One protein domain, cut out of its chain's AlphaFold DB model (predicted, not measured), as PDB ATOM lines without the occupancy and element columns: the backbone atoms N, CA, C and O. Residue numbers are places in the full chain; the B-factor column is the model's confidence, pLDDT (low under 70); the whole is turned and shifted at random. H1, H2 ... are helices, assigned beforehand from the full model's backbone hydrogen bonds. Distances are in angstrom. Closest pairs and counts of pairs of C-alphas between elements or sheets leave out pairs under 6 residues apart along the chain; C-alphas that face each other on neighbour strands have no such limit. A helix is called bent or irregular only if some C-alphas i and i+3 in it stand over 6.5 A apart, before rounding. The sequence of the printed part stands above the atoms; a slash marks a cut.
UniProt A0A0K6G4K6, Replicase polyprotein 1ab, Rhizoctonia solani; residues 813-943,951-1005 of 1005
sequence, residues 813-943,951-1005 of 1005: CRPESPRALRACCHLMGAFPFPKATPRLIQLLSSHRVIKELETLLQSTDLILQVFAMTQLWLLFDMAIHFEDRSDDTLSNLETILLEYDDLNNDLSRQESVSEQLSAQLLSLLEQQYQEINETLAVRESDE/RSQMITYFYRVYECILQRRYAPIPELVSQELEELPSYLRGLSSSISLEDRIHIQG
ATOM      1  N   CYS A 813     189.093 197.923 174.347       82.69
ATOM      2  CA  CYS A 813     189.196 197.292 175.657       82.69
ATOM      3  C   CYS A 813     189.508 198.297 176.775       82.69
ATOM      4  O   CYS A 813     189.171 198.062 177.934       82.69
ATOM      5  N   ARG A 814     190.159 199.421 176.446       77.25
ATOM      6  CA  ARG A 814     190.484 200.502 177.390       77.25
ATOM      7  C   ARG A 814     190.237 201.871 176.749       77.25
ATOM      8  O   ARG A 814     191.196 202.539 176.354       77.25
ATOM      9  N   PRO A 815     188.975 202.319 176.642       70.00
ATOM     10  CA  PRO A 815     188.676 203.594 176.012       70.00
ATOM     11  C   PRO A 815     189.142 204.749 176.911       70.00
ATOM     12  O   PRO A 815     188.516 205.059 177.921       70.00
ATOM     13  N   GLU A 816     190.240 205.414 176.540       69.12
ATOM     14  CA  GLU A 816     190.783 206.562 177.291       69.12
ATOM     15  C   GLU A 816     189.910 207.825 177.176       69.12
ATOM     16  O   GLU A 816     189.937 208.697 178.043       69.12
ATOM     17  N   SER A 817     189.125 207.950 176.097       73.81
ATOM     18  CA  SER A 817     188.222 209.084 175.884       73.81
ATOM     19  C   SER A 817     186.972 208.697 175.080       73.81
ATOM     20  O   SER A 817     187.042 207.796 174.238       73.81
ATOM     21  N   PRO A 818     185.846 209.426 175.231       73.38
ATOM     22  CA  PRO A 818     184.654 209.227 174.396       73.38
ATOM     23  C   PRO A 818     184.937 209.366 172.891       73.38
ATOM     24  O   PRO A 818     184.316 208.696 172.070       73.38
ATOM     25  N   ARG A 819     185.914 210.208 172.522       70.38
ATOM     26  CA  ARG A 819     186.351 210.395 171.129       70.38
ATOM     27  C   ARG A 819     187.086 209.167 170.586       70.38
ATOM     28  O   ARG A 819     186.864 208.797 169.439       70.38
ATOM     29  N   ALA A 820     187.927 208.533 171.404       73.06
ATOM     30  CA  ALA A 820     188.618 207.298 171.038       73.06
ATOM     31  C   ALA A 820     187.631 206.136 170.875       73.06
ATOM     32  O   ALA A 820     187.701 205.415 169.882       73.06
ATOM     33  N   LEU A 821     186.666 206.017 171.796       78.25
ATOM     34  CA  LEU A 821     185.589 205.029 171.707       78.25
ATOM     35  C   LEU A 821     184.829 205.162 170.381       78.25
ATOM     36  O   LEU A 821     184.690 204.187 169.653       78.25
ATOM     37  N   ARG A 822     184.423 206.385 170.021       76.38
ATOM     38  CA  ARG A 822     183.727 206.662 168.757       76.38
ATOM     39  C   ARG A 822     184.543 206.274 167.529       76.38
ATOM     40  O   ARG A 822     184.004 205.662 166.608       76.38
ATOM     41  N   ALA A 823     185.827 206.633 167.509       76.75
ATOM     42  CA  ALA A 823     186.710 206.269 166.410       76.75
ATOM     43  C   ALA A 823     186.770 204.750 166.241       76.75
ATOM     44  O   ALA A 823     186.581 204.249 165.136       76.75
ATOM     45  N   CYS A 824     186.927 204.013 167.338       81.94
ATOM     46  CA  CYS A 824     186.986 202.561 167.283       81.94
ATOM     47  C   CYS A 824     185.653 201.917 166.876       81.94
ATOM     48  O   CYS A 824     185.664 201.003 166.057       81.94
ATOM     49  N   CYS A 825     184.516 202.412 167.377       79.62
ATOM     50  CA  CYS A 825     183.181 201.961 166.969       79.62
ATOM     51  C   CYS A 825     182.989 202.053 165.447       79.62
ATOM     52  O   CYS A 825     182.543 201.103 164.802       79.62
ATOM     53  N   HIS A 826     183.397 203.180 164.861       77.06
ATOM     54  CA  HIS A 826     183.330 203.384 163.418       77.06
ATOM     55  C   HIS A 826     184.284 202.457 162.649       77.06
ATOM     56  O   HIS A 826     183.929 201.941 161.590       77.06
ATOM     57  N   LEU A 827     185.502 202.247 163.157       81.19
ATOM     58  CA  LEU A 827     186.486 201.356 162.536       81.19
ATOM     59  C   LEU A 827     186.002 199.896 162.533       81.19
ATOM     60  O   LEU A 827     186.067 199.241 161.496       81.19
ATOM     61  N   MET A 828     185.447 199.411 163.648       85.12
ATOM     62  CA  MET A 828     184.934 198.039 163.763       85.12
ATOM     63  C   MET A 828     183.782 197.754 162.794       85.12
ATOM     64  O   MET A 828     183.757 196.692 162.175       85.12
ATOM     65  N   GLY A 829     182.867 198.711 162.600       79.00
ATOM     66  CA  GLY A 829     181.791 198.601 161.608       79.00
ATOM     67  C   GLY A 829     182.295 198.391 160.177       79.00
ATOM     68  O   GLY A 829     181.679 197.645 159.414       79.00
ATOM     69  N   ALA A 830     183.452 198.974 159.843       78.25
ATOM     70  CA  ALA A 830     184.057 198.923 158.514       78.25
ATOM     71  C   ALA A 830     185.037 197.752 158.303       78.25
ATOM     72  O   ALA A 830     185.396 197.463 157.161       78.25
ATOM     73  N   PHE A 831     185.491 197.081 159.367       84.94
ATOM     74  CA  PHE A 831     186.464 195.992 159.258       84.94
ATOM     75  C   PHE A 831     185.810 194.663 158.856       84.94
ATOM     76  O   PHE A 831     184.767 194.299 159.412       84.94
ATOM     77  N   PRO A 832     186.412 193.900 157.927       86.38
ATOM     78  CA  PRO A 832     186.048 192.508 157.701       86.38
ATOM     79  C   PRO A 832     186.466 191.640 158.901       86.38
ATOM     80  O   PRO A 832     187.353 192.019 159.669       86.38
ATOM     81  N   PHE A 833     185.831 190.480 159.078       89.06
ATOM     82  CA  PHE A 833     186.214 189.553 160.141       89.06
ATOM     83  C   PHE A 833     187.555 188.884 159.790       89.06
ATOM     84  O   PHE A 833     187.745 188.467 158.645       89.06
ATOM     85  N   PRO A 834     188.514 188.788 160.725       88.69
ATOM     86  CA  PRO A 834     189.785 188.128 160.453       88.69
ATOM     87  C   PRO A 834     189.618 186.610 160.314       88.69
ATOM     88  O   PRO A 834     188.793 186.009 160.994       88.69
ATOM     89  N   LYS A 835     190.455 185.977 159.485       87.38
ATOM     90  CA  LYS A 835     190.778 184.547 159.584       87.38
ATOM     91  C   LYS A 835     191.985 184.338 160.497       87.38
ATOM     92  O   LYS A 835     192.879 185.187 160.574       87.38
ATOM     93  N   ALA A 836     192.029 183.183 161.156       85.06
ATOM     94  CA  ALA A 836     193.166 182.787 161.974       85.06
ATOM     95  C   ALA A 836     194.417 182.630 161.093       85.06
ATOM     96  O   ALA A 836     194.454 181.816 160.174       85.06
ATOM     97  N   THR A 837     195.411 183.475 161.354       87.56
ATOM     98  CA  THR A 837     196.636 183.629 160.562       87.56
ATOM     99  C   THR A 837     197.842 183.773 161.507       87.56
ATOM    100  O   THR A 837     197.669 184.289 162.621       87.56
ATOM    101  N   PRO A 838     199.048 183.290 161.144       86.38
ATOM    102  CA  PRO A 838     200.164 183.154 162.087       86.38
ATOM    103  C   PRO A 838     200.545 184.451 162.814       86.38
ATOM    104  O   PRO A 838     200.768 184.443 164.028       86.38
ATOM    105  N   ARG A 839     200.592 185.583 162.101       87.69
ATOM    106  CA  ARG A 839     200.936 186.897 162.657       87.69
ATOM    107  C   ARG A 839     199.848 187.410 163.587       87.69
ATOM    108  O   ARG A 839     200.173 187.934 164.653       87.69
ATOM    109  N   LEU A 840     198.576 187.258 163.218       88.06
ATOM    110  CA  LEU A 840     197.460 187.669 164.074       88.06
ATOM    111  C   LEU A 840     197.460 186.889 165.394       88.06
ATOM    112  O   LEU A 840     197.378 187.493 166.462       88.06
ATOM    113  N   ILE A 841     197.608 185.564 165.331       88.75
ATOM    114  CA  ILE A 841     197.631 184.702 166.520       88.75
ATOM    115  C   ILE A 841     198.839 185.024 167.411       88.75
ATOM    116  O   ILE A 841     198.688 185.167 168.627       88.75
ATOM    117  N   GLN A 842     200.017 185.249 166.819       87.06
ATOM    118  CA  GLN A 842     201.202 185.702 167.552       87.06
ATOM    119  C   GLN A 842     200.940 187.015 168.313       87.06
ATOM    120  O   GLN A 842     201.296 187.134 169.486       87.06
ATOM    121  N   LEU A 843     200.313 187.992 167.654       84.62
ATOM    122  CA  LEU A 843     200.007 189.302 168.231       84.62
ATOM    123  C   LEU A 843     198.953 189.227 169.344       84.62
ATOM    124  O   LEU A 843     199.095 189.918 170.356       84.62
ATOM    125  N   LEU A 844     197.922 188.392 169.188       86.31
ATOM    126  CA  LEU A 844     196.909 188.156 170.222       86.31
ATOM    127  C   LEU A 844     197.529 187.515 171.474       86.31
ATOM    128  O   LEU A 844     197.253 187.971 172.587       86.31
ATOM    129  N   SER A 845     198.418 186.529 171.288       84.38
ATOM    130  CA  SER A 845     199.155 185.868 172.375       84.38
ATOM    131  C   SER A 845     200.050 186.845 173.137       84.38
ATOM    132  O   SER A 845     199.968 186.955 174.361       84.38
ATOM    133  N   SER A 846     200.874 187.624 172.424       82.75
ATOM    134  CA  SER A 846     201.857 188.505 173.063       82.75
ATOM    135  C   SER A 846     201.226 189.640 173.876       82.75
ATOM    136  O   SER A 846     201.884 190.210 174.745       82.75
ATOM    137  N   HIS A 847     199.960 189.977 173.608       79.50
ATOM    138  CA  HIS A 847     199.260 191.097 174.239       79.50
ATOM    139  C   HIS A 847     198.140 190.692 175.211       79.50
ATOM    140  O   HIS A 847     197.489 191.595 175.733       79.50
ATOM    141  N   ARG A 848     197.943 189.390 175.494       83.12
ATOM    142  CA  ARG A 848     196.950 188.857 176.460       83.12
ATOM    143  C   ARG A 848     195.530 189.404 176.270       83.12
ATOM    144  O   ARG A 848     194.841 189.745 177.232       83.12
ATOM    145  N   VAL A 849     195.093 189.504 175.016       84.56
ATOM    146  CA  VAL A 849     193.800 190.116 174.661       84.56
ATOM    147  C   VAL A 849     192.623 189.368 175.289       84.56
ATOM    148  O   VAL A 849     191.661 190.005 175.706       84.56
ATOM    149  N   ILE A 850     192.705 188.041 175.430       86.25
ATOM    150  CA  ILE A 850     191.621 187.226 176.000       86.25
ATOM    151  C   ILE A 850     191.337 187.598 177.453       86.25
ATOM    152  O   ILE A 850     190.179 187.816 177.799       86.25
ATOM    153  N   LYS A 851     192.375 187.776 178.280       85.31
ATOM    154  CA  LYS A 851     192.201 188.250 179.660       85.31
ATOM    155  C   LYS A 851     191.597 189.654 179.716       85.31
ATOM    156  O   LYS A 851     190.788 189.931 180.594       85.31
ATOM    157  N   GLU A 852     191.945 190.542 178.782       85.62
ATOM    158  CA  GLU A 852     191.314 191.867 178.704       85.62
ATOM    159  C   GLU A 852     189.827 191.764 178.318       85.62
ATOM    160  O   GLU A 852     188.989 192.381 178.974       85.62
ATOM    161  N   LEU A 853     189.465 190.935 177.334       88.75
ATOM    162  CA  LEU A 853     188.066 190.703 176.950       88.75
ATOM    163  C   LEU A 853     187.253 190.061 178.084       88.75
ATOM    164  O   LEU A 853     186.124 190.469 178.341       88.75
ATOM    165  N   GLU A 854     187.838 189.117 178.817       87.69
ATOM    166  CA  GLU A 854     187.207 188.482 179.976       87.69
ATOM    167  C   GLU A 854     186.892 189.493 181.089       87.69
ATOM    168  O   GLU A 854     185.796 189.480 181.648       87.69
ATOM    169  N   THR A 855     187.795 190.444 181.360       87.50
ATOM    170  CA  THR A 855     187.499 191.521 182.323       87.50
ATOM    171  C   THR A 855     186.335 192.412 181.880       87.50
ATOM    172  O   THR A 855     185.586 192.909 182.722       87.50
ATOM    173  N   LEU A 856     186.134 192.585 180.570       87.62
ATOM    174  CA  LEU A 856     185.043 193.394 180.019       87.62
ATOM    175  C   LEU A 856     183.689 192.686 180.059       87.62
ATOM    176  O   LEU A 856     182.668 193.370 180.146       87.62
ATOM    177  N   LEU A 857     183.654 191.348 180.080       87.44
ATOM    178  CA  LEU A 857     182.412 190.592 180.302       87.44
ATOM    179  C   LEU A 857     181.756 190.936 181.647       87.44
ATOM    180  O   LEU A 857     180.532 190.875 181.771       87.44
ATOM    181  N   GLN A 858     182.567 191.320 182.637       86.00
ATOM    182  CA  GLN A 858     182.130 191.730 183.975       86.00
ATOM    183  C   GLN A 858     181.911 193.248 184.101       86.00
ATOM    184  O   GLN A 858     181.620 193.741 185.193       86.00
ATOM    185  N   SER A 859     182.075 194.011 183.015       83.25
ATOM    186  CA  SER A 859     181.905 195.464 183.043       83.25
ATOM    187  C   SER A 859     180.432 195.867 183.173       83.25
ATOM    188  O   SER A 859     179.529 195.173 182.717       83.25
ATOM    189  N   THR A 860     180.179 197.028 183.785       81.00
ATOM    190  CA  THR A 860     178.834 197.625 183.872       81.00
ATOM    191  C   THR A 860     178.395 198.305 182.571       81.00
ATOM    192  O   THR A 860     177.275 198.798 182.490       81.00
ATOM    193  N   ASP A 861     179.289 198.416 181.584       84.00
ATOM    194  CA  ASP A 861     179.016 199.068 180.306       84.00
ATOM    195  C   ASP A 861     178.537 198.029 179.291       84.00
ATOM    196  O   ASP A 861     179.325 197.237 178.769       84.00
ATOM    197  N   LEU A 862     177.237 198.060 178.998       85.38
ATOM    198  CA  LEU A 862     176.575 197.108 178.112       85.38
ATOM    199  C   LEU A 862     177.234 197.026 176.723       85.38
ATOM    200  O   LEU A 862     177.315 195.948 176.144       85.38
ATOM    201  N   ILE A 863     177.769 198.136 176.199       83.62
ATOM    202  CA  ILE A 863     178.424 198.161 174.880       83.62
ATOM    203  C   ILE A 863     179.740 197.376 174.920       83.62
ATOM    204  O   ILE A 863     180.025 196.603 174.005       83.62
ATOM    205  N   LEU A 864     180.538 197.563 175.975       86.56
ATOM    206  CA  LEU A 864     181.815 196.864 176.142       86.56
ATOM    207  C   LEU A 864     181.605 195.380 176.450       86.56
ATOM    208  O   LEU A 864     182.360 194.545 175.954       86.56
ATOM    209  N   GLN A 865     180.555 195.055 177.205       88.88
ATOM    210  CA  GLN A 865     180.151 193.680 177.474       88.88
ATOM    211  C   GLN A 865     179.745 192.952 176.183       88.88
ATOM    212  O   GLN A 865     180.306 191.902 175.872       88.88
ATOM    213  N   VAL A 866     178.839 193.535 175.386       89.12
ATOM    214  CA  VAL A 866     178.413 192.972 174.091       89.12
ATOM    215  C   VAL A 866     179.601 192.862 173.131       89.12
ATOM    216  O   VAL A 866     179.781 191.831 172.482       89.12
ATOM    217  N   PHE A 867     180.475 193.873 173.083       90.62
ATOM    218  CA  PHE A 867     181.703 193.817 172.293       90.62
ATOM    219  C   PHE A 867     182.605 192.647 172.701       90.62
ATOM    220  O   PHE A 867     183.016 191.873 171.835       90.62
ATOM    221  N   ALA A 868     182.865 192.461 173.997       90.88
ATOM    222  CA  ALA A 868     183.685 191.358 174.485       90.88
ATOM    223  C   ALA A 868     183.101 189.989 174.110       90.88
ATOM    224  O   ALA A 868     183.829 189.128 173.613       90.88
ATOM    225  N   MET A 869     181.783 189.817 174.246       90.75
ATOM    226  CA  MET A 869     181.083 188.591 173.847       90.75
ATOM    227  C   MET A 869     181.202 188.331 172.342       90.75
ATOM    228  O   MET A 869     181.498 187.207 171.942       90.75
ATOM    229  N   THR A 870     181.029 189.360 171.503       92.38
ATOM    230  CA  THR A 870     181.170 189.214 170.043       92.38
ATOM    231  C   THR A 870     182.594 188.843 169.626       92.38
ATOM    232  O   THR A 870     182.764 187.977 168.772       92.38
ATOM    233  N   GLN A 871     183.620 189.451 170.235       92.00
ATOM    234  CA  GLN A 871     185.026 189.145 169.941       92.00
ATOM    235  C   GLN A 871     185.411 187.733 170.389       92.00
ATOM    236  O   GLN A 871     186.035 187.001 169.624       92.00
ATOM    237  N   LEU A 872     185.016 187.327 171.601       91.44
ATOM    238  CA  LEU A 872     185.269 185.974 172.099       91.44
ATOM    239  C   LEU A 872     184.554 184.927 171.243       91.44
ATOM    240  O   LEU A 872     185.174 183.936 170.863       91.44
ATOM    241  N   TRP A 873     183.292 185.166 170.870       93.44
ATOM    242  CA  TRP A 873     182.563 184.267 169.977       93.44
ATOM    243  C   TRP A 873     183.258 184.116 168.618       93.44
ATOM    244  O   TRP A 873     183.435 182.992 168.163       93.44
ATOM    245  N   LEU A 874     183.726 185.211 168.002       91.25
ATOM    246  CA  LEU A 874     184.485 185.153 166.745       91.25
ATOM    247  C   LEU A 874     185.792 184.356 166.885       91.25
ATOM    248  O   LEU A 874     186.136 183.591 165.987       91.25
ATOM    249  N   LEU A 875     186.517 184.501 168.003       90.75
ATOM    250  CA  LEU A 875     187.735 183.726 168.277       90.75
ATOM    251  C   LEU A 875     187.445 182.223 168.413       90.75
ATOM    252  O   LEU A 875     188.179 181.408 167.850       90.75
ATOM    253  N   PHE A 876     186.362 181.853 169.105       90.94
ATOM    254  CA  PHE A 876     185.918 180.461 169.191       90.94
ATOM    255  C   PHE A 876     185.412 179.931 167.844       90.94
ATOM    256  O   PHE A 876     185.766 178.814 167.477       90.94
ATOM    257  N   ASP A 877     184.652 180.713 167.072       90.75
ATOM    258  CA  ASP A 877     184.192 180.313 165.733       90.75
ATOM    259  C   ASP A 877     185.373 180.052 164.787       90.75
ATOM    260  O   ASP A 877     185.364 179.052 164.064       90.75
ATOM    261  N   MET A 878     186.416 180.893 164.850       89.75
ATOM    262  CA  MET A 878     187.662 180.706 164.100       89.75
ATOM    263  C   MET A 878     188.385 179.402 164.460       89.75
ATOM    264  O   MET A 878     188.903 178.746 163.560       89.75
ATOM    265  N   ALA A 879     188.419 179.010 165.739       88.69
ATOM    266  CA  ALA A 879     189.048 177.759 166.175       88.69
ATOM    267  C   ALA A 879     188.197 176.522 165.832       88.69
ATOM    268  O   ALA A 879     188.705 175.521 165.322       88.69
ATOM    269  N   ILE A 880     186.880 176.593 166.055       88.00
ATOM    270  CA  ILE A 880     185.950 175.484 165.802       88.00
ATOM    271  C   ILE A 880     185.889 175.153 164.311       88.00
ATOM    272  O   ILE A 880     185.808 173.982 163.957       88.00
ATOM    273  N   HIS A 881     185.971 176.145 163.426       85.81
ATOM    274  CA  HIS A 881     185.810 175.944 161.984       85.81
ATOM    275  C   HIS A 881     187.109 176.110 161.185       85.81
ATOM    276  O   HIS A 881     187.058 176.387 159.986       85.81
ATOM    277  N   PHE A 882     188.264 175.937 161.832       85.81
ATOM    278  CA  PHE A 882     189.561 175.957 161.159       85.81
ATOM    279  C   PHE A 882     189.708 174.740 160.221       85.81
ATOM    280  O   PHE A 882     189.452 173.606 160.631       85.81
ATOM    281  N   GLU A 883     190.094 174.972 158.961       81.94
ATOM    282  CA  GLU A 883     190.084 173.951 157.896       81.94
ATOM    283  C   GLU A 883     191.141 172.849 158.104       81.94
ATOM    284  O   GLU A 883     190.831 171.666 157.945       81.94
ATOM    285  N   ASP A 884     192.370 173.218 158.486       83.81
ATOM    286  CA  ASP A 884     193.479 172.283 158.722       83.81
ATOM    287  C   ASP A 884     193.737 172.071 160.221       83.81
ATOM    288  O   ASP A 884     194.298 172.918 160.915       83.81
ATOM    289  N   ARG A 885     193.352 170.899 160.734       85.00
ATOM    290  CA  ARG A 885     193.546 170.536 162.148       85.00
ATOM    291  C   ARG A 885     194.999 170.259 162.536       85.00
ATOM    292  O   ARG A 885     195.275 170.132 163.723       85.00
ATOM    293  N   SER A 886     195.899 170.122 161.565       80.75
ATOM    294  CA  SER A 886     197.326 169.888 161.801       80.75
ATOM    295  C   SER A 886     198.173 171.165 161.777       80.75
ATOM    296  O   SER A 886     199.376 171.087 162.012       80.75
ATOM    297  N   ASP A 887     197.557 172.325 161.529       86.75
ATOM    298  CA  ASP A 887     198.240 173.615 161.446       86.75
ATOM    299  C   ASP A 887     198.703 174.111 162.831       86.75
ATOM    300  O   ASP A 887     197.935 174.173 163.802       86.75
ATOM    301  N   ASP A 888     199.969 174.525 162.923       86.12
ATOM    302  CA  ASP A 888     200.553 175.121 164.129       86.12
ATOM    303  C   ASP A 888     199.802 176.399 164.564       86.12
ATOM    304  O   ASP A 888     199.747 176.729 165.751       86.12
ATOM    305  N   THR A 889     199.182 177.119 163.627       85.81
ATOM    306  CA  THR A 889     198.366 178.318 163.875       85.81
ATOM    307  C   THR A 889     197.143 177.998 164.725       85.81
ATOM    308  O   THR A 889     196.838 178.748 165.657       85.81
ATOM    309  N   LEU A 890     196.469 176.873 164.452       88.12
ATOM    310  CA  LEU A 890     195.342 176.403 165.255       88.12
ATOM    311  C   LEU A 890     195.816 176.011 166.654       88.12
ATOM    312  O   LEU A 890     195.245 176.475 167.634       88.12
ATOM    313  N   SER A 891     196.901 175.236 166.746       85.50
ATOM    314  CA  SER A 891     197.476 174.820 168.035       85.50
ATOM    315  C   SER A 891     197.830 176.027 168.916       85.50
ATOM    316  O   SER A 891     197.563 176.045 170.121       85.50
ATOM    317  N   ASN A 892     198.378 177.082 168.308       86.81
ATOM    318  CA  ASN A 892     198.672 178.340 168.989       86.81
ATOM    319  C   ASN A 892     197.395 179.096 169.394       86.81
ATOM    320  O   ASN A 892     197.324 179.590 170.517       86.81
ATOM    321  N   LEU A 893     196.377 179.169 168.530       87.25
ATOM    322  CA  LEU A 893     195.092 179.799 168.854       87.25
ATOM    323  C   LEU A 893     194.381 179.077 170.008       87.25
ATOM    324  O   LEU A 893     193.930 179.728 170.947       87.25
ATOM    325  N   GLU A 894     194.321 177.748 169.976       87.88
ATOM    326  CA  GLU A 894     193.744 176.925 171.040       87.88
ATOM    327  C   GLU A 894     194.490 177.114 172.363       87.88
ATOM    328  O   GLU A 894     193.857 177.248 173.408       87.88
ATOM    329  N   THR A 895     195.820 177.230 172.316       87.62
ATOM    330  CA  THR A 895     196.639 177.542 173.496       87.62
ATOM    331  C   THR A 895     196.283 178.902 174.098       87.62
ATOM    332  O   THR A 895     196.199 179.023 175.318       87.62
ATOM    333  N   ILE A 896     196.038 179.921 173.267       87.62
ATOM    334  CA  ILE A 896     195.613 181.249 173.737       87.62
ATOM    335  C   ILE A 896     194.196 181.172 174.319       87.62
ATOM    336  O   ILE A 896     193.959 181.705 175.397       87.62
ATOM    337  N   LEU A 897     193.264 180.466 173.666       87.81
ATOM    338  CA  LEU A 897     191.881 180.300 174.139       87.81
ATOM    339  C   LEU A 897     191.779 179.620 175.514       87.81
ATOM    340  O   LEU A 897     190.824 179.890 176.240       87.81
ATOM    341  N   LEU A 898     192.757 178.797 175.907       86.94
ATOM    342  CA  LEU A 898     192.835 178.227 177.261       86.94
ATOM    343  C   LEU A 898     193.033 179.287 178.357       86.94
ATOM    344  O   LEU A 898     192.782 178.996 179.522       86.94
ATOM    345  N   GLU A 899     193.432 180.519 178.014       84.62
ATOM    346  CA  GLU A 899     193.447 181.640 178.963       84.62
ATOM    347  C   GLU A 899     192.038 182.058 179.421       84.62
ATOM    348  O   GLU A 899     191.929 182.772 180.416       84.62
ATOM    349  N   TYR A 900     190.974 181.650 178.718       86.94
ATOM    350  CA  TYR A 900     189.589 181.958 179.079       86.94
ATOM    351  C   TYR A 900     189.075 181.011 180.174       86.94
ATOM    352  O   TYR A 900     189.009 179.794 179.962       86.94
ATOM    353  N   ASP A 901     188.678 181.547 181.333       83.25
ATOM    354  CA  ASP A 901     188.470 180.730 182.534       83.25
ATOM    355  C   ASP A 901     187.278 179.764 182.387       83.25
ATOM    356  O   ASP A 901     187.365 178.614 182.824       83.25
ATOM    357  N   ASP A 902     186.198 180.148 181.688       81.88
ATOM    358  CA  ASP A 902     185.021 179.273 181.508       81.88
ATOM    359  C   ASP A 902     185.323 178.006 180.692       81.88
ATOM    360  O   ASP A 902     184.583 177.017 180.794       81.88
ATOM    361  N   LEU A 903     186.410 177.994 179.906       82.81
ATOM    362  CA  LEU A 903     186.860 176.810 179.173       82.81
ATOM    363  C   LEU A 903     187.411 175.733 180.133       82.81
ATOM    364  O   LEU A 903     187.345 174.544 179.825       82.81
ATOM    365  N   ASN A 904     187.849 176.115 181.342       81.50
ATOM    366  CA  ASN A 904     188.444 175.249 182.373       81.50
ATOM    367  C   ASN A 904     189.597 174.368 181.858       81.50
ATOM    368  O   ASN A 904     189.692 173.193 182.212       81.50
ATOM    369  N   ASN A 905     190.475 174.924 181.019       81.44
ATOM    370  CA  ASN A 905     191.579 174.201 180.376       81.44
ATOM    371  C   ASN A 905     191.162 172.958 179.552       81.44
ATOM    372  O   ASN A 905     191.985 172.074 179.314       81.44
ATOM    373  N   ASP A 906     189.901 172.872 179.121       84.31
ATOM    374  CA  ASP A 906     189.365 171.730 178.380       84.31
ATOM    375  C   ASP A 906     188.894 172.154 176.980       84.31
ATOM    376  O   ASP A 906     187.813 172.722 176.804       84.31
ATOM    377  N   LEU A 907     189.703 171.836 175.964       85.12
ATOM    378  CA  LEU A 907     189.403 172.136 174.559       85.12
ATOM    379  C   LEU A 907     188.132 171.429 174.060       85.12
ATOM    380  O   LEU A 907     187.476 171.936 173.154       85.12
ATOM    381  N   SER A 908     187.709 170.316 174.675       82.19
ATOM    382  CA  SER A 908     186.463 169.639 174.280       82.19
ATOM    383  C   SER A 908     185.207 170.469 174.573       82.19
ATOM    384  O   SER A 908     184.142 170.213 174.013       82.19
ATOM    385  N   ARG A 909     185.328 171.508 175.411       86.38
ATOM    386  CA  ARG A 909     184.225 172.401 175.785       86.38
ATOM    387  C   ARG A 909     184.062 173.606 174.861       86.38
ATOM    388  O   ARG A 909     183.120 174.368 175.065       86.38
ATOM    389  N   GLN A 910     184.917 173.775 173.850       87.00
ATOM    390  CA  GLN A 910     184.880 174.926 172.935       87.00
ATOM    391  C   GLN A 910     183.501 175.149 172.300       87.00
ATOM    392  O   GLN A 910     182.983 176.263 172.344       87.00
ATOM    393  N   GLU A 911     182.872 174.096 171.769       86.31
ATOM    394  CA  GLU A 911     181.535 174.193 171.162       86.31
ATOM    395  C   GLU A 911     180.472 174.602 172.188       86.31
ATOM    396  O   GLU A 911     179.660 175.486 171.925       86.31
ATOM    397  N   SER A 912     180.518 174.023 173.393       88.06
ATOM    398  CA  SER A 912     179.584 174.357 174.475       88.06
ATOM    399  C   SER A 912     179.732 175.805 174.944       88.06
ATOM    400  O   SER A 912     178.727 176.448 175.246       88.06
ATOM    401  N   VAL A 913     180.964 176.312 175.038       88.69
ATOM    402  CA  VAL A 913     181.249 177.695 175.449       88.69
ATOM    403  C   VAL A 913     180.828 178.679 174.354       88.69
ATOM    404  O   VAL A 913     180.167 179.671 174.652       88.69
ATOM    405  N   SER A 914     181.127 178.380 173.085       90.62
ATOM    406  CA  SER A 914     180.659 179.155 171.927       90.62
ATOM    407  C   SER A 914     179.129 179.251 171.885       90.62
ATOM    408  O   SER A 914     178.570 180.341 171.731       90.62
ATOM    409  N   GLU A 915     178.435 178.130 172.105       89.56
ATOM    410  CA  GLU A 915     176.973 178.094 172.156       89.56
ATOM    411  C   GLU A 915     176.416 178.937 173.310       89.56
ATOM    412  O   GLU A 915     175.498 179.735 173.105       89.56
ATOM    413  N   GLN A 916     177.019 178.861 174.500       90.19
ATOM    414  CA  GLN A 916     176.634 179.700 175.635       90.19
ATOM    415  C   GLN A 916     176.825 181.197 175.341       90.19
ATOM    416  O   GLN A 916     175.898 181.980 175.560       90.19
ATOM    417  N   LEU A 917     177.989 181.592 174.811       89.31
ATOM    418  CA  LEU A 917     178.281 182.980 174.436       89.31
ATOM    419  C   LEU A 917     177.286 183.496 173.395       89.31
ATOM    420  O   LEU A 917     176.765 184.603 173.529       89.31
ATOM    421  N   SER A 918     176.969 182.677 172.389       90.75
ATOM    422  CA  SER A 918     176.003 183.047 171.356       90.75
ATOM    423  C   SER A 918     174.592 183.221 171.929       90.75
ATOM    424  O   SER A 918     173.946 184.225 171.647       90.75
ATOM    425  N   ALA A 919     174.117 182.312 172.790       89.19
ATOM    426  CA  ALA A 919     172.795 182.411 173.409       89.19
ATOM    427  C   ALA A 919     172.660 183.669 174.281       89.19
ATOM    428  O   ALA A 919     171.649 184.370 174.207       89.19
ATOM    429  N   GLN A 920     173.694 183.988 175.065       89.62
ATOM    430  CA  GLN A 920     173.717 185.204 175.873       89.62
ATOM    431  C   GLN A 920     173.756 186.464 174.990       89.62
ATOM    432  O   GLN A 920     172.981 187.390 175.226       89.62
ATOM    433  N   LEU A 921     174.579 186.479 173.936       90.31
ATOM    434  CA  LEU A 921     174.669 187.596 172.990       90.31
ATOM    435  C   LEU A 921     173.333 187.859 172.277       90.31
ATOM    436  O   LEU A 921     172.887 189.004 172.216       90.31
ATOM    437  N   LEU A 922     172.677 186.802 171.786       87.81
ATOM    438  CA  LEU A 922     171.350 186.869 171.167       87.81
ATOM    439  C   LEU A 922     170.320 187.476 172.127       87.81
ATOM    440  O   LEU A 922     169.587 188.387 171.751       87.81
ATOM    441  N   SER A 923     170.312 187.016 173.383       88.50
ATOM    442  CA  SER A 923     169.373 187.517 174.390       88.50
ATOM    443  C   SER A 923     169.568 189.004 174.698       88.50
ATOM    444  O   SER A 923     168.584 189.735 174.796       88.50
ATOM    445  N   LEU A 924     170.817 189.475 174.795       87.00
ATOM    446  CA  LEU A 924     171.128 190.874 175.098       87.00
ATOM    447  C   LEU A 924     170.783 191.805 173.933       87.00
ATOM    448  O   LEU A 924     170.169 192.849 174.153       87.00
ATOM    449  N   LEU A 925     171.128 191.420 172.699       85.44
ATOM    450  CA  LEU A 925     170.838 192.232 171.513       85.44
ATOM    451  C   LEU A 925     169.332 192.360 171.253       85.44
ATOM    452  O   LEU A 925     168.881 193.439 170.884       85.44
ATOM    453  N   GLU A 926     168.546 191.307 171.491       83.94
ATOM    454  CA  GLU A 926     167.088 191.345 171.308       83.94
ATOM    455  C   GLU A 926     166.361 192.078 172.444       83.94
ATOM    456  O   GLU A 926     165.441 192.855 172.185       83.94
ATOM    457  N   GLN A 927     166.755 191.854 173.705       83.81
ATOM    458  CA  GLN A 927     166.050 192.422 174.862       83.81
ATOM    459  C   GLN A 927     166.433 193.877 175.149       83.81
ATOM    460  O   GLN A 927     165.588 194.638 175.620       83.81
ATOM    461  N   GLN A 928     167.678 194.277 174.871       83.12
ATOM    462  CA  GLN A 928     168.202 195.609 175.207       83.12
ATOM    463  C   GLN A 928     168.535 196.469 173.982       83.12
ATOM    464  O   GLN A 928     169.234 197.474 174.102       83.12
ATOM    465  N   TYR A 929     167.993 196.130 172.807       79.81
ATOM    466  CA  TYR A 929     168.233 196.851 171.553       79.81
ATOM    467  C   TYR A 929     168.099 198.378 171.675       79.81
ATOM    468  O   TYR A 929     169.000 199.112 171.275       79.81
ATOM    469  N   GLN A 930     166.986 198.858 172.243       78.56
ATOM    470  CA  GLN A 930     166.706 200.294 172.352       78.56
ATOM    471  C   GLN A 930     167.722 201.007 173.251       78.56
ATOM    472  O   GLN A 930     168.243 202.052 172.879       78.56
ATOM    473  N   GLU A 931     168.070 200.407 174.390       80.94
ATOM    474  CA  GLU A 931     169.041 200.968 175.335       80.94
ATOM    475  C   GLU A 931     170.450 201.031 174.726       80.94
ATOM    476  O   GLU A 931     171.142 202.046 174.852       80.94
ATOM    477  N   ILE A 932     170.858 199.983 174.000       79.69
ATOM    478  CA  ILE A 932     172.137 199.943 173.274       79.69
ATOM    479  C   ILE A 932     172.163 201.024 172.188       79.69
ATOM    480  O   ILE A 932     173.136 201.773 172.093       79.69
ATOM    481  N   ASN A 933     171.097 201.133 171.393       78.56
ATOM    482  CA  ASN A 933     171.029 202.069 170.275       78.56
ATOM    483  C   ASN A 933     170.998 203.531 170.746       78.56
ATOM    484  O   ASN A 933     171.742 204.360 170.227       78.56
ATOM    485  N   GLU A 934     170.212 203.852 171.777       77.31
ATOM    486  CA  GLU A 934     170.176 205.195 172.371       77.31
ATOM    487  C   GLU A 934     171.527 205.575 172.994       77.31
ATOM    488  O   GLU A 934     172.033 206.679 172.774       77.31
ATOM    489  N   THR A 935     172.163 204.649 173.720       76.69
ATOM    490  CA  THR A 935     173.475 204.891 174.336       76.69
ATOM    491  C   THR A 935     174.561 205.109 173.281       76.69
ATOM    492  O   THR A 935     175.406 205.996 173.434       76.69
ATOM    493  N   LEU A 936     174.535 204.340 172.188       74.19
ATOM    494  CA  LEU A 936     175.442 204.520 171.055       74.19
ATOM    495  C   LEU A 936     175.173 205.830 170.317       74.19
ATOM    496  O   LEU A 936     176.122 206.562 170.051       74.19
ATOM    497  N   ALA A 937     173.909 206.188 170.078       69.88
ATOM    498  CA  ALA A 937     173.544 207.451 169.442       69.88
ATOM    499  C   ALA A 937     174.088 208.660 170.223       69.88
ATOM    500  O   ALA A 937     174.638 209.590 169.632       69.88
ATOM    501  N   VAL A 938     174.024 208.628 171.560       69.75
ATOM    502  CA  VAL A 938     174.601 209.681 172.412       69.75
ATOM    503  C   VAL A 938     176.132 209.693 172.328       69.75
ATOM    504  O   VAL A 938     176.728 210.759 172.155       69.75
ATOM    505  N   ARG A 939     176.792 208.531 172.408       68.81
ATOM    506  CA  ARG A 939     178.267 208.429 172.389       68.81
ATOM    507  C   ARG A 939     178.879 208.770 171.021       68.81
ATOM    508  O   ARG A 939     179.979 209.335 170.949       68.81
ATOM    509  N   GLU A 940     178.166 208.475 169.940       64.50
ATOM    510  CA  GLU A 940     178.591 208.721 168.560       64.50
ATOM    511  C   GLU A 940     178.240 210.135 168.056       64.50
ATOM    512  O   GLU A 940     178.880 210.602 167.116       64.50
ATOM    513  N   SER A 941     177.325 210.865 168.714       57.53
ATOM    514  CA  SER A 941     176.909 212.221 168.306       57.53
ATOM    515  C   SER A 941     178.018 213.284 168.395       57.53
ATOM    516  O   SER A 941     178.701 213.430 169.414       57.53
ATOM    517  N   ASP A 942     178.212 214.059 167.323       53.44
ATOM    518  CA  ASP A 942     179.141 215.191 167.300       53.44
ATOM    519  C   ASP A 942     178.523 216.460 167.902       53.44
ATOM    520  O   ASP A 942     177.363 216.783 167.662       53.44
ATOM    521  N   GLU A 943     179.342 217.257 168.595       41.78
ATOM    522  CA  GLU A 943     178.975 218.594 169.099       41.78
ATOM    523  C   GLU A 943     178.670 219.594 167.951       41.78
ATOM    524  O   GLU A 943     178.247 220.719 168.210       41.78
ATOM    525  N   ARG A 951     172.831 205.819 160.974       59.31
ATOM    526  CA  ARG A 951     172.830 204.579 161.774       59.31
ATOM    527  C   ARG A 951     174.182 204.377 162.462       59.31
ATOM    528  O   ARG A 951     175.222 204.724 161.900       59.31
ATOM    529  N   SER A 952     174.168 203.785 163.657       68.69
ATOM    530  CA  SER A 952     175.394 203.496 164.408       68.69
ATOM    531  C   SER A 952     176.246 202.427 163.709       68.69
ATOM    532  O   SER A 952     175.764 201.368 163.307       68.69
ATOM    533  N   GLN A 953     177.549 202.666 163.574       75.62
ATOM    534  CA  GLN A 953     178.461 201.690 162.955       75.62
ATOM    535  C   GLN A 953     178.766 200.512 163.894       75.62
ATOM    536  O   GLN A 953     178.981 199.389 163.439       75.62
ATOM    537  N   MET A 954     178.724 200.735 165.212       82.62
ATOM    538  CA  MET A 954     178.946 199.673 166.196       82.62
ATOM    539  C   MET A 954     177.765 198.705 166.274       82.62
ATOM    540  O   MET A 954     177.963 197.493 166.358       82.62
ATOM    541  N   ILE A 955     176.531 199.218 166.201       83.06
ATOM    542  CA  ILE A 955     175.348 198.348 166.187       83.06
ATOM    543  C   ILE A 955     175.334 197.485 164.921       83.06
ATOM    544  O   ILE A 955     175.084 196.282 164.982       83.06
ATOM    545  N   THR A 956     175.745 198.077 163.796       83.69
ATOM    546  CA  THR A 956     175.954 197.381 162.526       83.69
ATOM    547  C   THR A 956     176.966 196.236 162.680       83.69
ATOM    548  O   THR A 956     176.706 195.119 162.238       83.69
ATOM    549  N   TYR A 957     178.093 196.467 163.364       87.56
ATOM    550  CA  TYR A 957     179.079 195.425 163.674       87.56
ATOM    551  C   TYR A 957     178.483 194.269 164.499       87.56
ATOM    552  O   TYR A 957     178.671 193.103 164.146       87.56
ATOM    553  N   PHE A 958     177.717 194.564 165.554       89.94
ATOM    554  CA  PHE A 958     177.078 193.527 166.374       89.94
ATOM    555  C   PHE A 958     176.107 192.663 165.565       89.94
ATOM    556  O   PHE A 958     176.144 191.434 165.663       89.94
ATOM    557  N   TYR A 959     175.294 193.279 164.706       88.88
ATOM    558  CA  TYR A 959     174.359 192.544 163.858       88.88
ATOM    559  C   TYR A 959     175.038 191.760 162.727       88.88
ATOM    560  O   TYR A 959     174.519 190.718 162.331       88.88
ATOM    561  N   ARG A 960     176.225 192.175 162.257       90.38
ATOM    562  CA  ARG A 960     177.047 191.361 161.341       90.38
ATOM    563  C   ARG A 960     177.507 190.060 162.007       90.38
ATOM    564  O   ARG A 960     177.458 189.005 161.383       90.38
ATOM    565  N   VAL A 961     177.903 190.108 163.283       90.38
ATOM    566  CA  VAL A 961     178.255 188.898 164.055       90.38
ATOM    567  C   VAL A 961     177.015 188.039 164.318       90.38
ATOM    568  O   VAL A 961     177.064 186.819 164.174       90.38
ATOM    569  N   TYR A 962     175.880 188.669 164.629       90.38
ATOM    570  CA  TYR A 962     174.596 187.985 164.788       90.38
ATOM    571  C   TYR A 962     174.172 187.250 163.499       90.38
ATOM    572  O   TYR A 962     173.734 186.102 163.557       90.38
ATOM    573  N   GLU A 963     174.372 187.857 162.322       90.88
ATOM    574  CA  GLU A 963     174.170 187.200 161.024       90.88
ATOM    575  C   GLU A 963     175.063 185.955 160.870       90.88
ATOM    576  O   GLU A 963     174.567 184.908 160.453       90.88
ATOM    577  N   CYS A 964     176.342 186.015 161.265       90.38
ATOM    578  CA  CYS A 964     177.239 184.851 161.248       90.38
ATOM    579  C   CYS A 964     176.747 183.714 162.159       90.38
ATOM    580  O   CYS A 964     176.746 182.557 161.738       90.38
ATOM    581  N   ILE A 965     176.282 184.028 163.374       90.25
ATOM    582  CA  ILE A 965     175.726 183.037 164.312       90.25
ATOM    583  C   ILE A 965     174.522 182.321 163.691       90.25
ATOM    584  O   ILE A 965     174.432 181.091 163.728       90.25
ATOM    585  N   LEU A 966     173.599 183.076 163.088       88.56
ATOM    586  CA  LEU A 966     172.423 182.498 162.441       88.56
ATOM    587  C   LEU A 966     172.786 181.650 161.221       88.56
ATOM    588  O   LEU A 966     172.201 180.583 161.035       88.56
ATOM    589  N   GLN A 967     173.776 182.074 160.431       89.75
ATOM    590  CA  GLN A 967     174.278 181.296 159.297       89.75
ATOM    591  C   GLN A 967     174.885 179.962 159.746       89.75
ATOM    592  O   GLN A 967     174.581 178.933 159.142       89.75
ATOM    593  N   ARG A 968     175.667 179.943 160.836       87.25
ATOM    594  CA  ARG A 968     176.207 178.704 161.434       87.25
ATOM    595  C   ARG A 968     175.108 177.770 161.948       87.25
ATOM    596  O   ARG A 968     175.247 176.554 161.848       87.25
ATOM    597  N   ARG A 969     174.003 178.328 162.453       87.56
ATOM    598  CA  ARG A 969     172.828 177.580 162.936       87.56
ATOM    599  C   ARG A 969     171.806 177.231 161.849       87.56
ATOM    600  O   ARG A 969     170.787 176.621 162.164       87.56
ATOM    601  N   TYR A 970     172.046 177.618 160.594       86.31
ATOM    602  CA  TYR A 970     171.087 177.483 159.489       86.31
ATOM    603  C   TYR A 970     169.702 178.090 159.805       86.31
ATOM    604  O   TYR A 970     168.668 177.581 159.367       86.31
ATOM    605  N   ALA A 971     169.676 179.177 160.580       86.00
ATOM    606  CA  ALA A 971     168.462 179.868 161.004       86.00
ATOM    607  C   ALA A 971     168.142 181.069 160.086       86.00
ATOM    608  O   ALA A 971     169.060 181.708 159.564       86.00
ATOM    609  N   PRO A 972     166.854 181.408 159.872       85.81
ATOM    610  CA  PRO A 972     166.475 182.567 159.068       85.81
ATOM    611  C   PRO A 972     166.844 183.887 159.761       85.81
ATOM    612  O   PRO A 972     166.742 184.000 160.981       85.81
ATOM    613  N   ILE A 973     167.222 184.896 158.969       85.25
ATOM    614  CA  ILE A 973     167.572 186.237 159.460       85.25
ATOM    615  C   ILE A 973     166.287 186.998 159.856       85.25
ATOM    616  O   ILE A 973     165.415 187.170 159.001       85.25
ATOM    617  N   PRO A 974     166.146 187.466 161.113       86.56
ATOM    618  CA  PRO A 974     165.007 188.271 161.547       86.56
ATOM    619  C   PRO A 974     164.915 189.620 160.820       86.56
ATOM    620  O   PRO A 974     165.929 190.198 160.427       86.56
ATOM    621  N   GLU A 975     163.702 190.169 160.707       82.06
ATOM    622  CA  GLU A 975     163.435 191.419 159.977       82.06
ATOM    623  C   GLU A 975     164.230 192.617 160.524       82.06
ATOM    624  O   GLU A 975     164.787 193.381 159.741       82.06
ATOM    625  N   LEU A 976     164.374 192.728 161.850       78.75
ATOM    626  CA  LEU A 976     165.174 193.775 162.503       78.75
ATOM    627  C   LEU A 976     166.647 193.741 162.055       78.75
ATOM    628  O   LEU A 976     167.222 194.769 161.714       78.75
ATOM    629  N   VAL A 977     167.238 192.544 161.997       81.88
ATOM    630  CA  VAL A 977     168.624 192.338 161.550       81.88
ATOM    631  C   VAL A 977     168.740 192.641 160.058       81.88
ATOM    632  O   VAL A 977     169.688 193.287 159.619       81.88
ATOM    633  N   SER A 978     167.756 192.213 159.263       83.06
ATOM    634  CA  SER A 978     167.727 192.501 157.830       83.06
ATOM    635  C   SER A 978     167.664 194.002 157.549       83.06
ATOM    636  O   SER A 978     168.350 194.457 156.638       83.06
ATOM    637  N   GLN A 979     166.877 194.759 158.321       81.69
ATOM    638  CA  GLN A 979     166.782 196.213 158.198       81.69
ATOM    639  C   GLN A 979     168.118 196.871 158.519       81.69
ATOM    640  O   GLN A 979     168.591 197.652 157.699       81.69
ATOM    641  N   GLU A 980     168.759 196.524 159.642       78.75
ATOM    642  CA  GLU A 980     170.061 197.086 160.036       78.75
ATOM    643  C   GLU A 980     171.165 196.796 159.010       78.75
ATOM    644  O   GLU A 980     172.012 197.652 158.754       78.75
ATOM    645  N   LEU A 981     171.117 195.634 158.355       82.81
ATOM    646  CA  LEU A 981     172.137 195.217 157.396       82.81
ATOM    647  C   LEU A 981     171.835 195.585 155.928       82.81
ATOM    648  O   LEU A 981     172.689 195.343 155.075       82.81
ATOM    649  N   GLU A 982     170.655 196.129 155.604       79.44
ATOM    650  CA  GLU A 982     170.167 196.339 154.222       79.44
ATOM    651  C   GLU A 982     171.121 197.165 153.350       79.44
ATOM    652  O   GLU A 982     171.316 196.852 152.177       79.44
ATOM    653  N   GLU A 983     171.750 198.184 153.934       71.56
ATOM    654  CA  GLU A 983     172.637 199.072 153.192       71.56
ATOM    655  C   GLU A 983     174.047 198.493 153.018       71.56
ATOM    656  O   GLU A 983     174.715 198.921 152.096       71.56
ATOM    657  N   LEU A 984     174.508 197.514 153.812       76.19
ATOM    658  CA  LEU A 984     175.910 197.043 153.835       76.19
ATOM    659  C   LEU A 984     176.390 196.356 152.531       76.19
ATOM    660  O   LEU A 984     175.652 195.567 151.936       76.19
ATOM    661  N   PRO A 985     177.671 196.530 152.137       75.38
ATOM    662  CA  PRO A 985     178.261 195.821 151.003       75.38
ATOM    663  C   PRO A 985     178.298 194.304 151.222       75.38
ATOM    664  O   PRO A 985     178.564 193.835 152.330       75.38
ATOM    665  N   SER A 986     178.158 193.525 150.144       76.44
ATOM    666  CA  SER A 986     178.169 192.053 150.202       76.44
ATOM    667  C   SER A 986     179.433 191.465 150.842       76.44
ATOM    668  O   SER A 986     179.351 190.448 151.522       76.44
ATOM    669  N   TYR A 987     180.590 192.117 150.687       77.62
ATOM    670  CA  TYR A 987     181.861 191.655 151.255       77.62
ATOM    671  C   TYR A 987     181.975 191.845 152.781       77.62
ATOM    672  O   TYR A 987     182.892 191.297 153.381       77.62
ATOM    673  N   LEU A 988     181.074 192.606 153.419       81.44
ATOM    674  CA  LEU A 988     181.000 192.754 154.883       81.44
ATOM    675  C   LEU A 988     179.864 191.931 155.510       81.44
ATOM    676  O   LEU A 988     179.696 191.956 156.731       81.44
ATOM    677  N   ARG A 989     179.082 191.209 154.702       84.81
ATOM    678  CA  ARG A 989     177.925 190.424 155.150       84.81
ATOM    679  C   ARG A 989     178.311 188.973 155.428       84.81
ATOM    680  O   ARG A 989     179.083 188.376 154.674       84.81
ATOM    681  N   GLY A 990     177.725 188.412 156.485       83.81
ATOM    682  CA  GLY A 990     177.830 187.006 156.869       83.81
ATOM    683  C   GLY A 990     179.249 186.437 156.962       83.81
ATOM    684  O   GLY A 990     180.242 187.154 157.099       83.81
ATOM    685  N   LEU A 991     179.345 185.114 156.826       82.88
ATOM    686  CA  LEU A 991     180.605 184.367 156.855       82.88
ATOM    687  C   LEU A 991     181.555 184.756 155.709       82.88
ATOM    688  O   LEU A 991     182.770 184.651 155.871       82.88
ATOM    689  N   SER A 992     181.027 185.273 154.589       78.06
ATOM    690  CA  SER A 992     181.817 185.838 153.482       78.06
ATOM    691  C   SER A 992     182.641 187.065 153.873       78.06
ATOM    692  O   SER A 992     183.593 187.392 153.170       78.06
ATOM    693  N   SER A 993     182.330 187.707 155.003       83.50
ATOM    694  CA  SER A 993     183.145 188.787 155.557       83.50
ATOM    695  C   SER A 993     184.480 188.315 156.144       83.50
ATOM    696  O   SER A 993     185.297 189.169 156.488       83.50
ATOM    697  N   SER A 994     184.703 187.004 156.283       85.38
ATOM    698  CA  SER A 994     185.907 186.439 156.901       85.38
ATOM    699  C   SER A 994     187.070 186.354 155.909       85.38
ATOM    700  O   SER A 994     187.059 185.507 155.011       85.38
ATOM    701  N   ILE A 995     188.099 187.189 156.078       85.94
ATOM    702  CA  ILE A 995     189.261 187.264 155.174       85.94
ATOM    703  C   ILE A 995     190.592 187.168 155.929       85.94
ATOM    704  O   ILE A 995     190.692 187.502 157.108       85.94
ATOM    705  N   SER A 996     191.639 186.724 155.237       84.50
ATOM    706  CA  SER A 996     193.008 186.794 155.754       84.50
ATOM    707  C   SER A 996     193.467 188.252 155.794       84.50
ATOM    708  O   SER A 996     193.413 188.947 154.779       84.50
ATOM    709  N   LEU A 997     193.911 188.716 156.966       82.69
ATOM    710  CA  LEU A 997     194.476 190.061 157.135       82.69
ATOM    711  C   LEU A 997     195.946 190.144 156.675       82.69
ATOM    712  O   LEU A 997     196.513 191.233 156.612       82.69
ATOM    713  N   GLU A 998     196.569 188.999 156.378       76.81
ATOM    714  CA  GLU A 998     197.970 188.884 155.952       76.81
ATOM    715  C   GLU A 998     198.119 188.745 154.431       76.81
ATOM    716  O   GLU A 998     199.125 189.182 153.861       76.81
ATOM    717  N   ASP A 999     197.123 188.163 153.757       63.78
ATOM    718  CA  ASP A 999     197.187 187.936 152.318       63.78
ATOM    719  C   ASP A 999     197.060 189.250 151.543       63.78
ATOM    720  O   ASP A 999     196.126 190.038 151.715       63.78
ATOM    721  N   ARG A1000     198.009 189.478 150.626       52.25
ATOM    722  CA  ARG A1000     197.936 190.571 149.651       52.25
ATOM    723  C   ARG A1000     196.738 190.310 148.752       52.25
ATOM    724  O   ARG A1000     196.864 189.560 147.786       52.25
ATOM    725  N   ILE A1001     195.589 190.909 149.041       43.84
ATOM    726  CA  ILE A1001     194.422 190.649 148.205       43.84
ATOM    727  C   ILE A1001     194.639 191.286 146.826       43.84
ATOM    728  O   ILE A1001     194.497 192.492 146.628       43.84
ATOM    729  N   HIS A1002     195.007 190.444 145.858       36.25
ATOM    730  CA  HIS A1002     194.633 190.612 144.462       36.25
ATOM    731  C   HIS A1002     193.113 190.464 144.400       36.25
ATOM    732  O   HIS A1002     192.598 189.368 144.197       36.25
ATOM    733  N   ILE A1003     192.378 191.555 144.602       34.72
ATOM    734  CA  ILE A1003     190.967 191.575 144.226       34.72
ATOM    735  C   ILE A1003     190.958 191.827 142.726       34.72
ATOM    736  O   ILE A1003     191.047 192.961 142.269       34.72
ATOM    737  N   GLN A1004     190.961 190.742 141.953       26.14
ATOM    738  CA  GLN A1004     190.457 190.799 140.589       26.14
ATOM    739  C   GLN A1004     188.952 191.062 140.679       26.14
ATOM    740  O   GLN A1004     188.205 190.213 141.166       26.14
ATOM    741  N   GLY A1005     188.545 192.243 140.227       25.52
ATOM    742  CA  GLY A1005     187.166 192.629 139.954       25.52
ATOM    743  C   GLY A1005     187.151 193.526 138.737       25.52
ATOM    744  O   GLY A1005     187.626 194.672 138.884       25.52
TER     745      GLY A1005
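This is residues 813 to 943 and 951 to 1005 of the 1005 residues of the protein "Replicase polyprotein 1ab" of Rhizoctonia solani (UniProt A0A0K6G4K6). H4 runs through the middle of a cluster of mostly crossed helices, with H3, H6 and H8 packed round it. H2 and H5 lie at one end of H4 and H1 and H7 at the other, while H9 packs on H8; of the last stretch, residues 1000 to 1005 stick out. The printed part has 186 residues, with nine named helices, H1 to H9 in chain order, and no named strand: all helix. It is compact, with a radius of gyration of the C-alphas of 16.4 A and spans of 50 by 44 by 33 A.

H1, residues 818 to 830, and H2, residues 838 to 846, are apart. H3, residues 849 to 857, forms a helical hairpin with H4, residues 862 to 880, at a steep tilt of 44 degrees; their closest C-alphas, of Leu 857 and Gln 865, are 4.8 A apart. H4 is the hub, touching five helices. H5, residues 888 to 897, forms a hairpin with H4, touching its residues 875 to 879 alone, and touches H2, with C-alphas of Pro 838 and Thr 889 closest at 5.5 A. H6, residues 907 to 927, touches H4 at 34.6 degrees, a shallow tilt only just short of steep, opposite ways; the closest C-alphas, of Trp 873 and Ser 914, are 5.8 A apart. H7, residues 929 to 940, meets H6 only through their link and only just touches H1 and H4, with 3 pairs of C-alphas within 8 A each. H8, residues 953 to 968, touches H1 (closest C-alphas Gly 829 and Tyr 957, 4.7 A), H4 (Thr 870 and Val 961, 6.7 A) and H7 (Asn 933 and Ile 955, 7.0 A). H9, residues 975 to 981, touches H8 at a steep tilt of 59 degrees, with C-alphas of Tyr 959 and Val 977 closest at 6.2 A. Every O i to N i+4 pair is within hydrogen-bond range in H1 to H5 and H7 to H9, and 15 of 17 in H6.

C-alpha 818, where H1 begins, is at (184.654, 209.227, 174.396), and C-alpha 981, where H9 ends, at (172.137, 195.217, 157.396). From first to last C-alpha H6 is 30.9 A, H4 26.6 A and H8 23.1 A. H6 is irregular: C-alphas 908 and 911 are 7.4 A apart.

The C-alphas farthest apart, of Ser 886 and Glu 943, are 52.6 A apart. Residues 944 to 950 are not printed; C-alphas 943 and 951 are 17.0 A apart across this cut, between H7 and H8. Of the links printed whole, none is long. Residues 982 to 1005 hold no named element. Residue 816, residues 937 to 943, 951 to 952 and 999 to 1005 have pLDDT under 70.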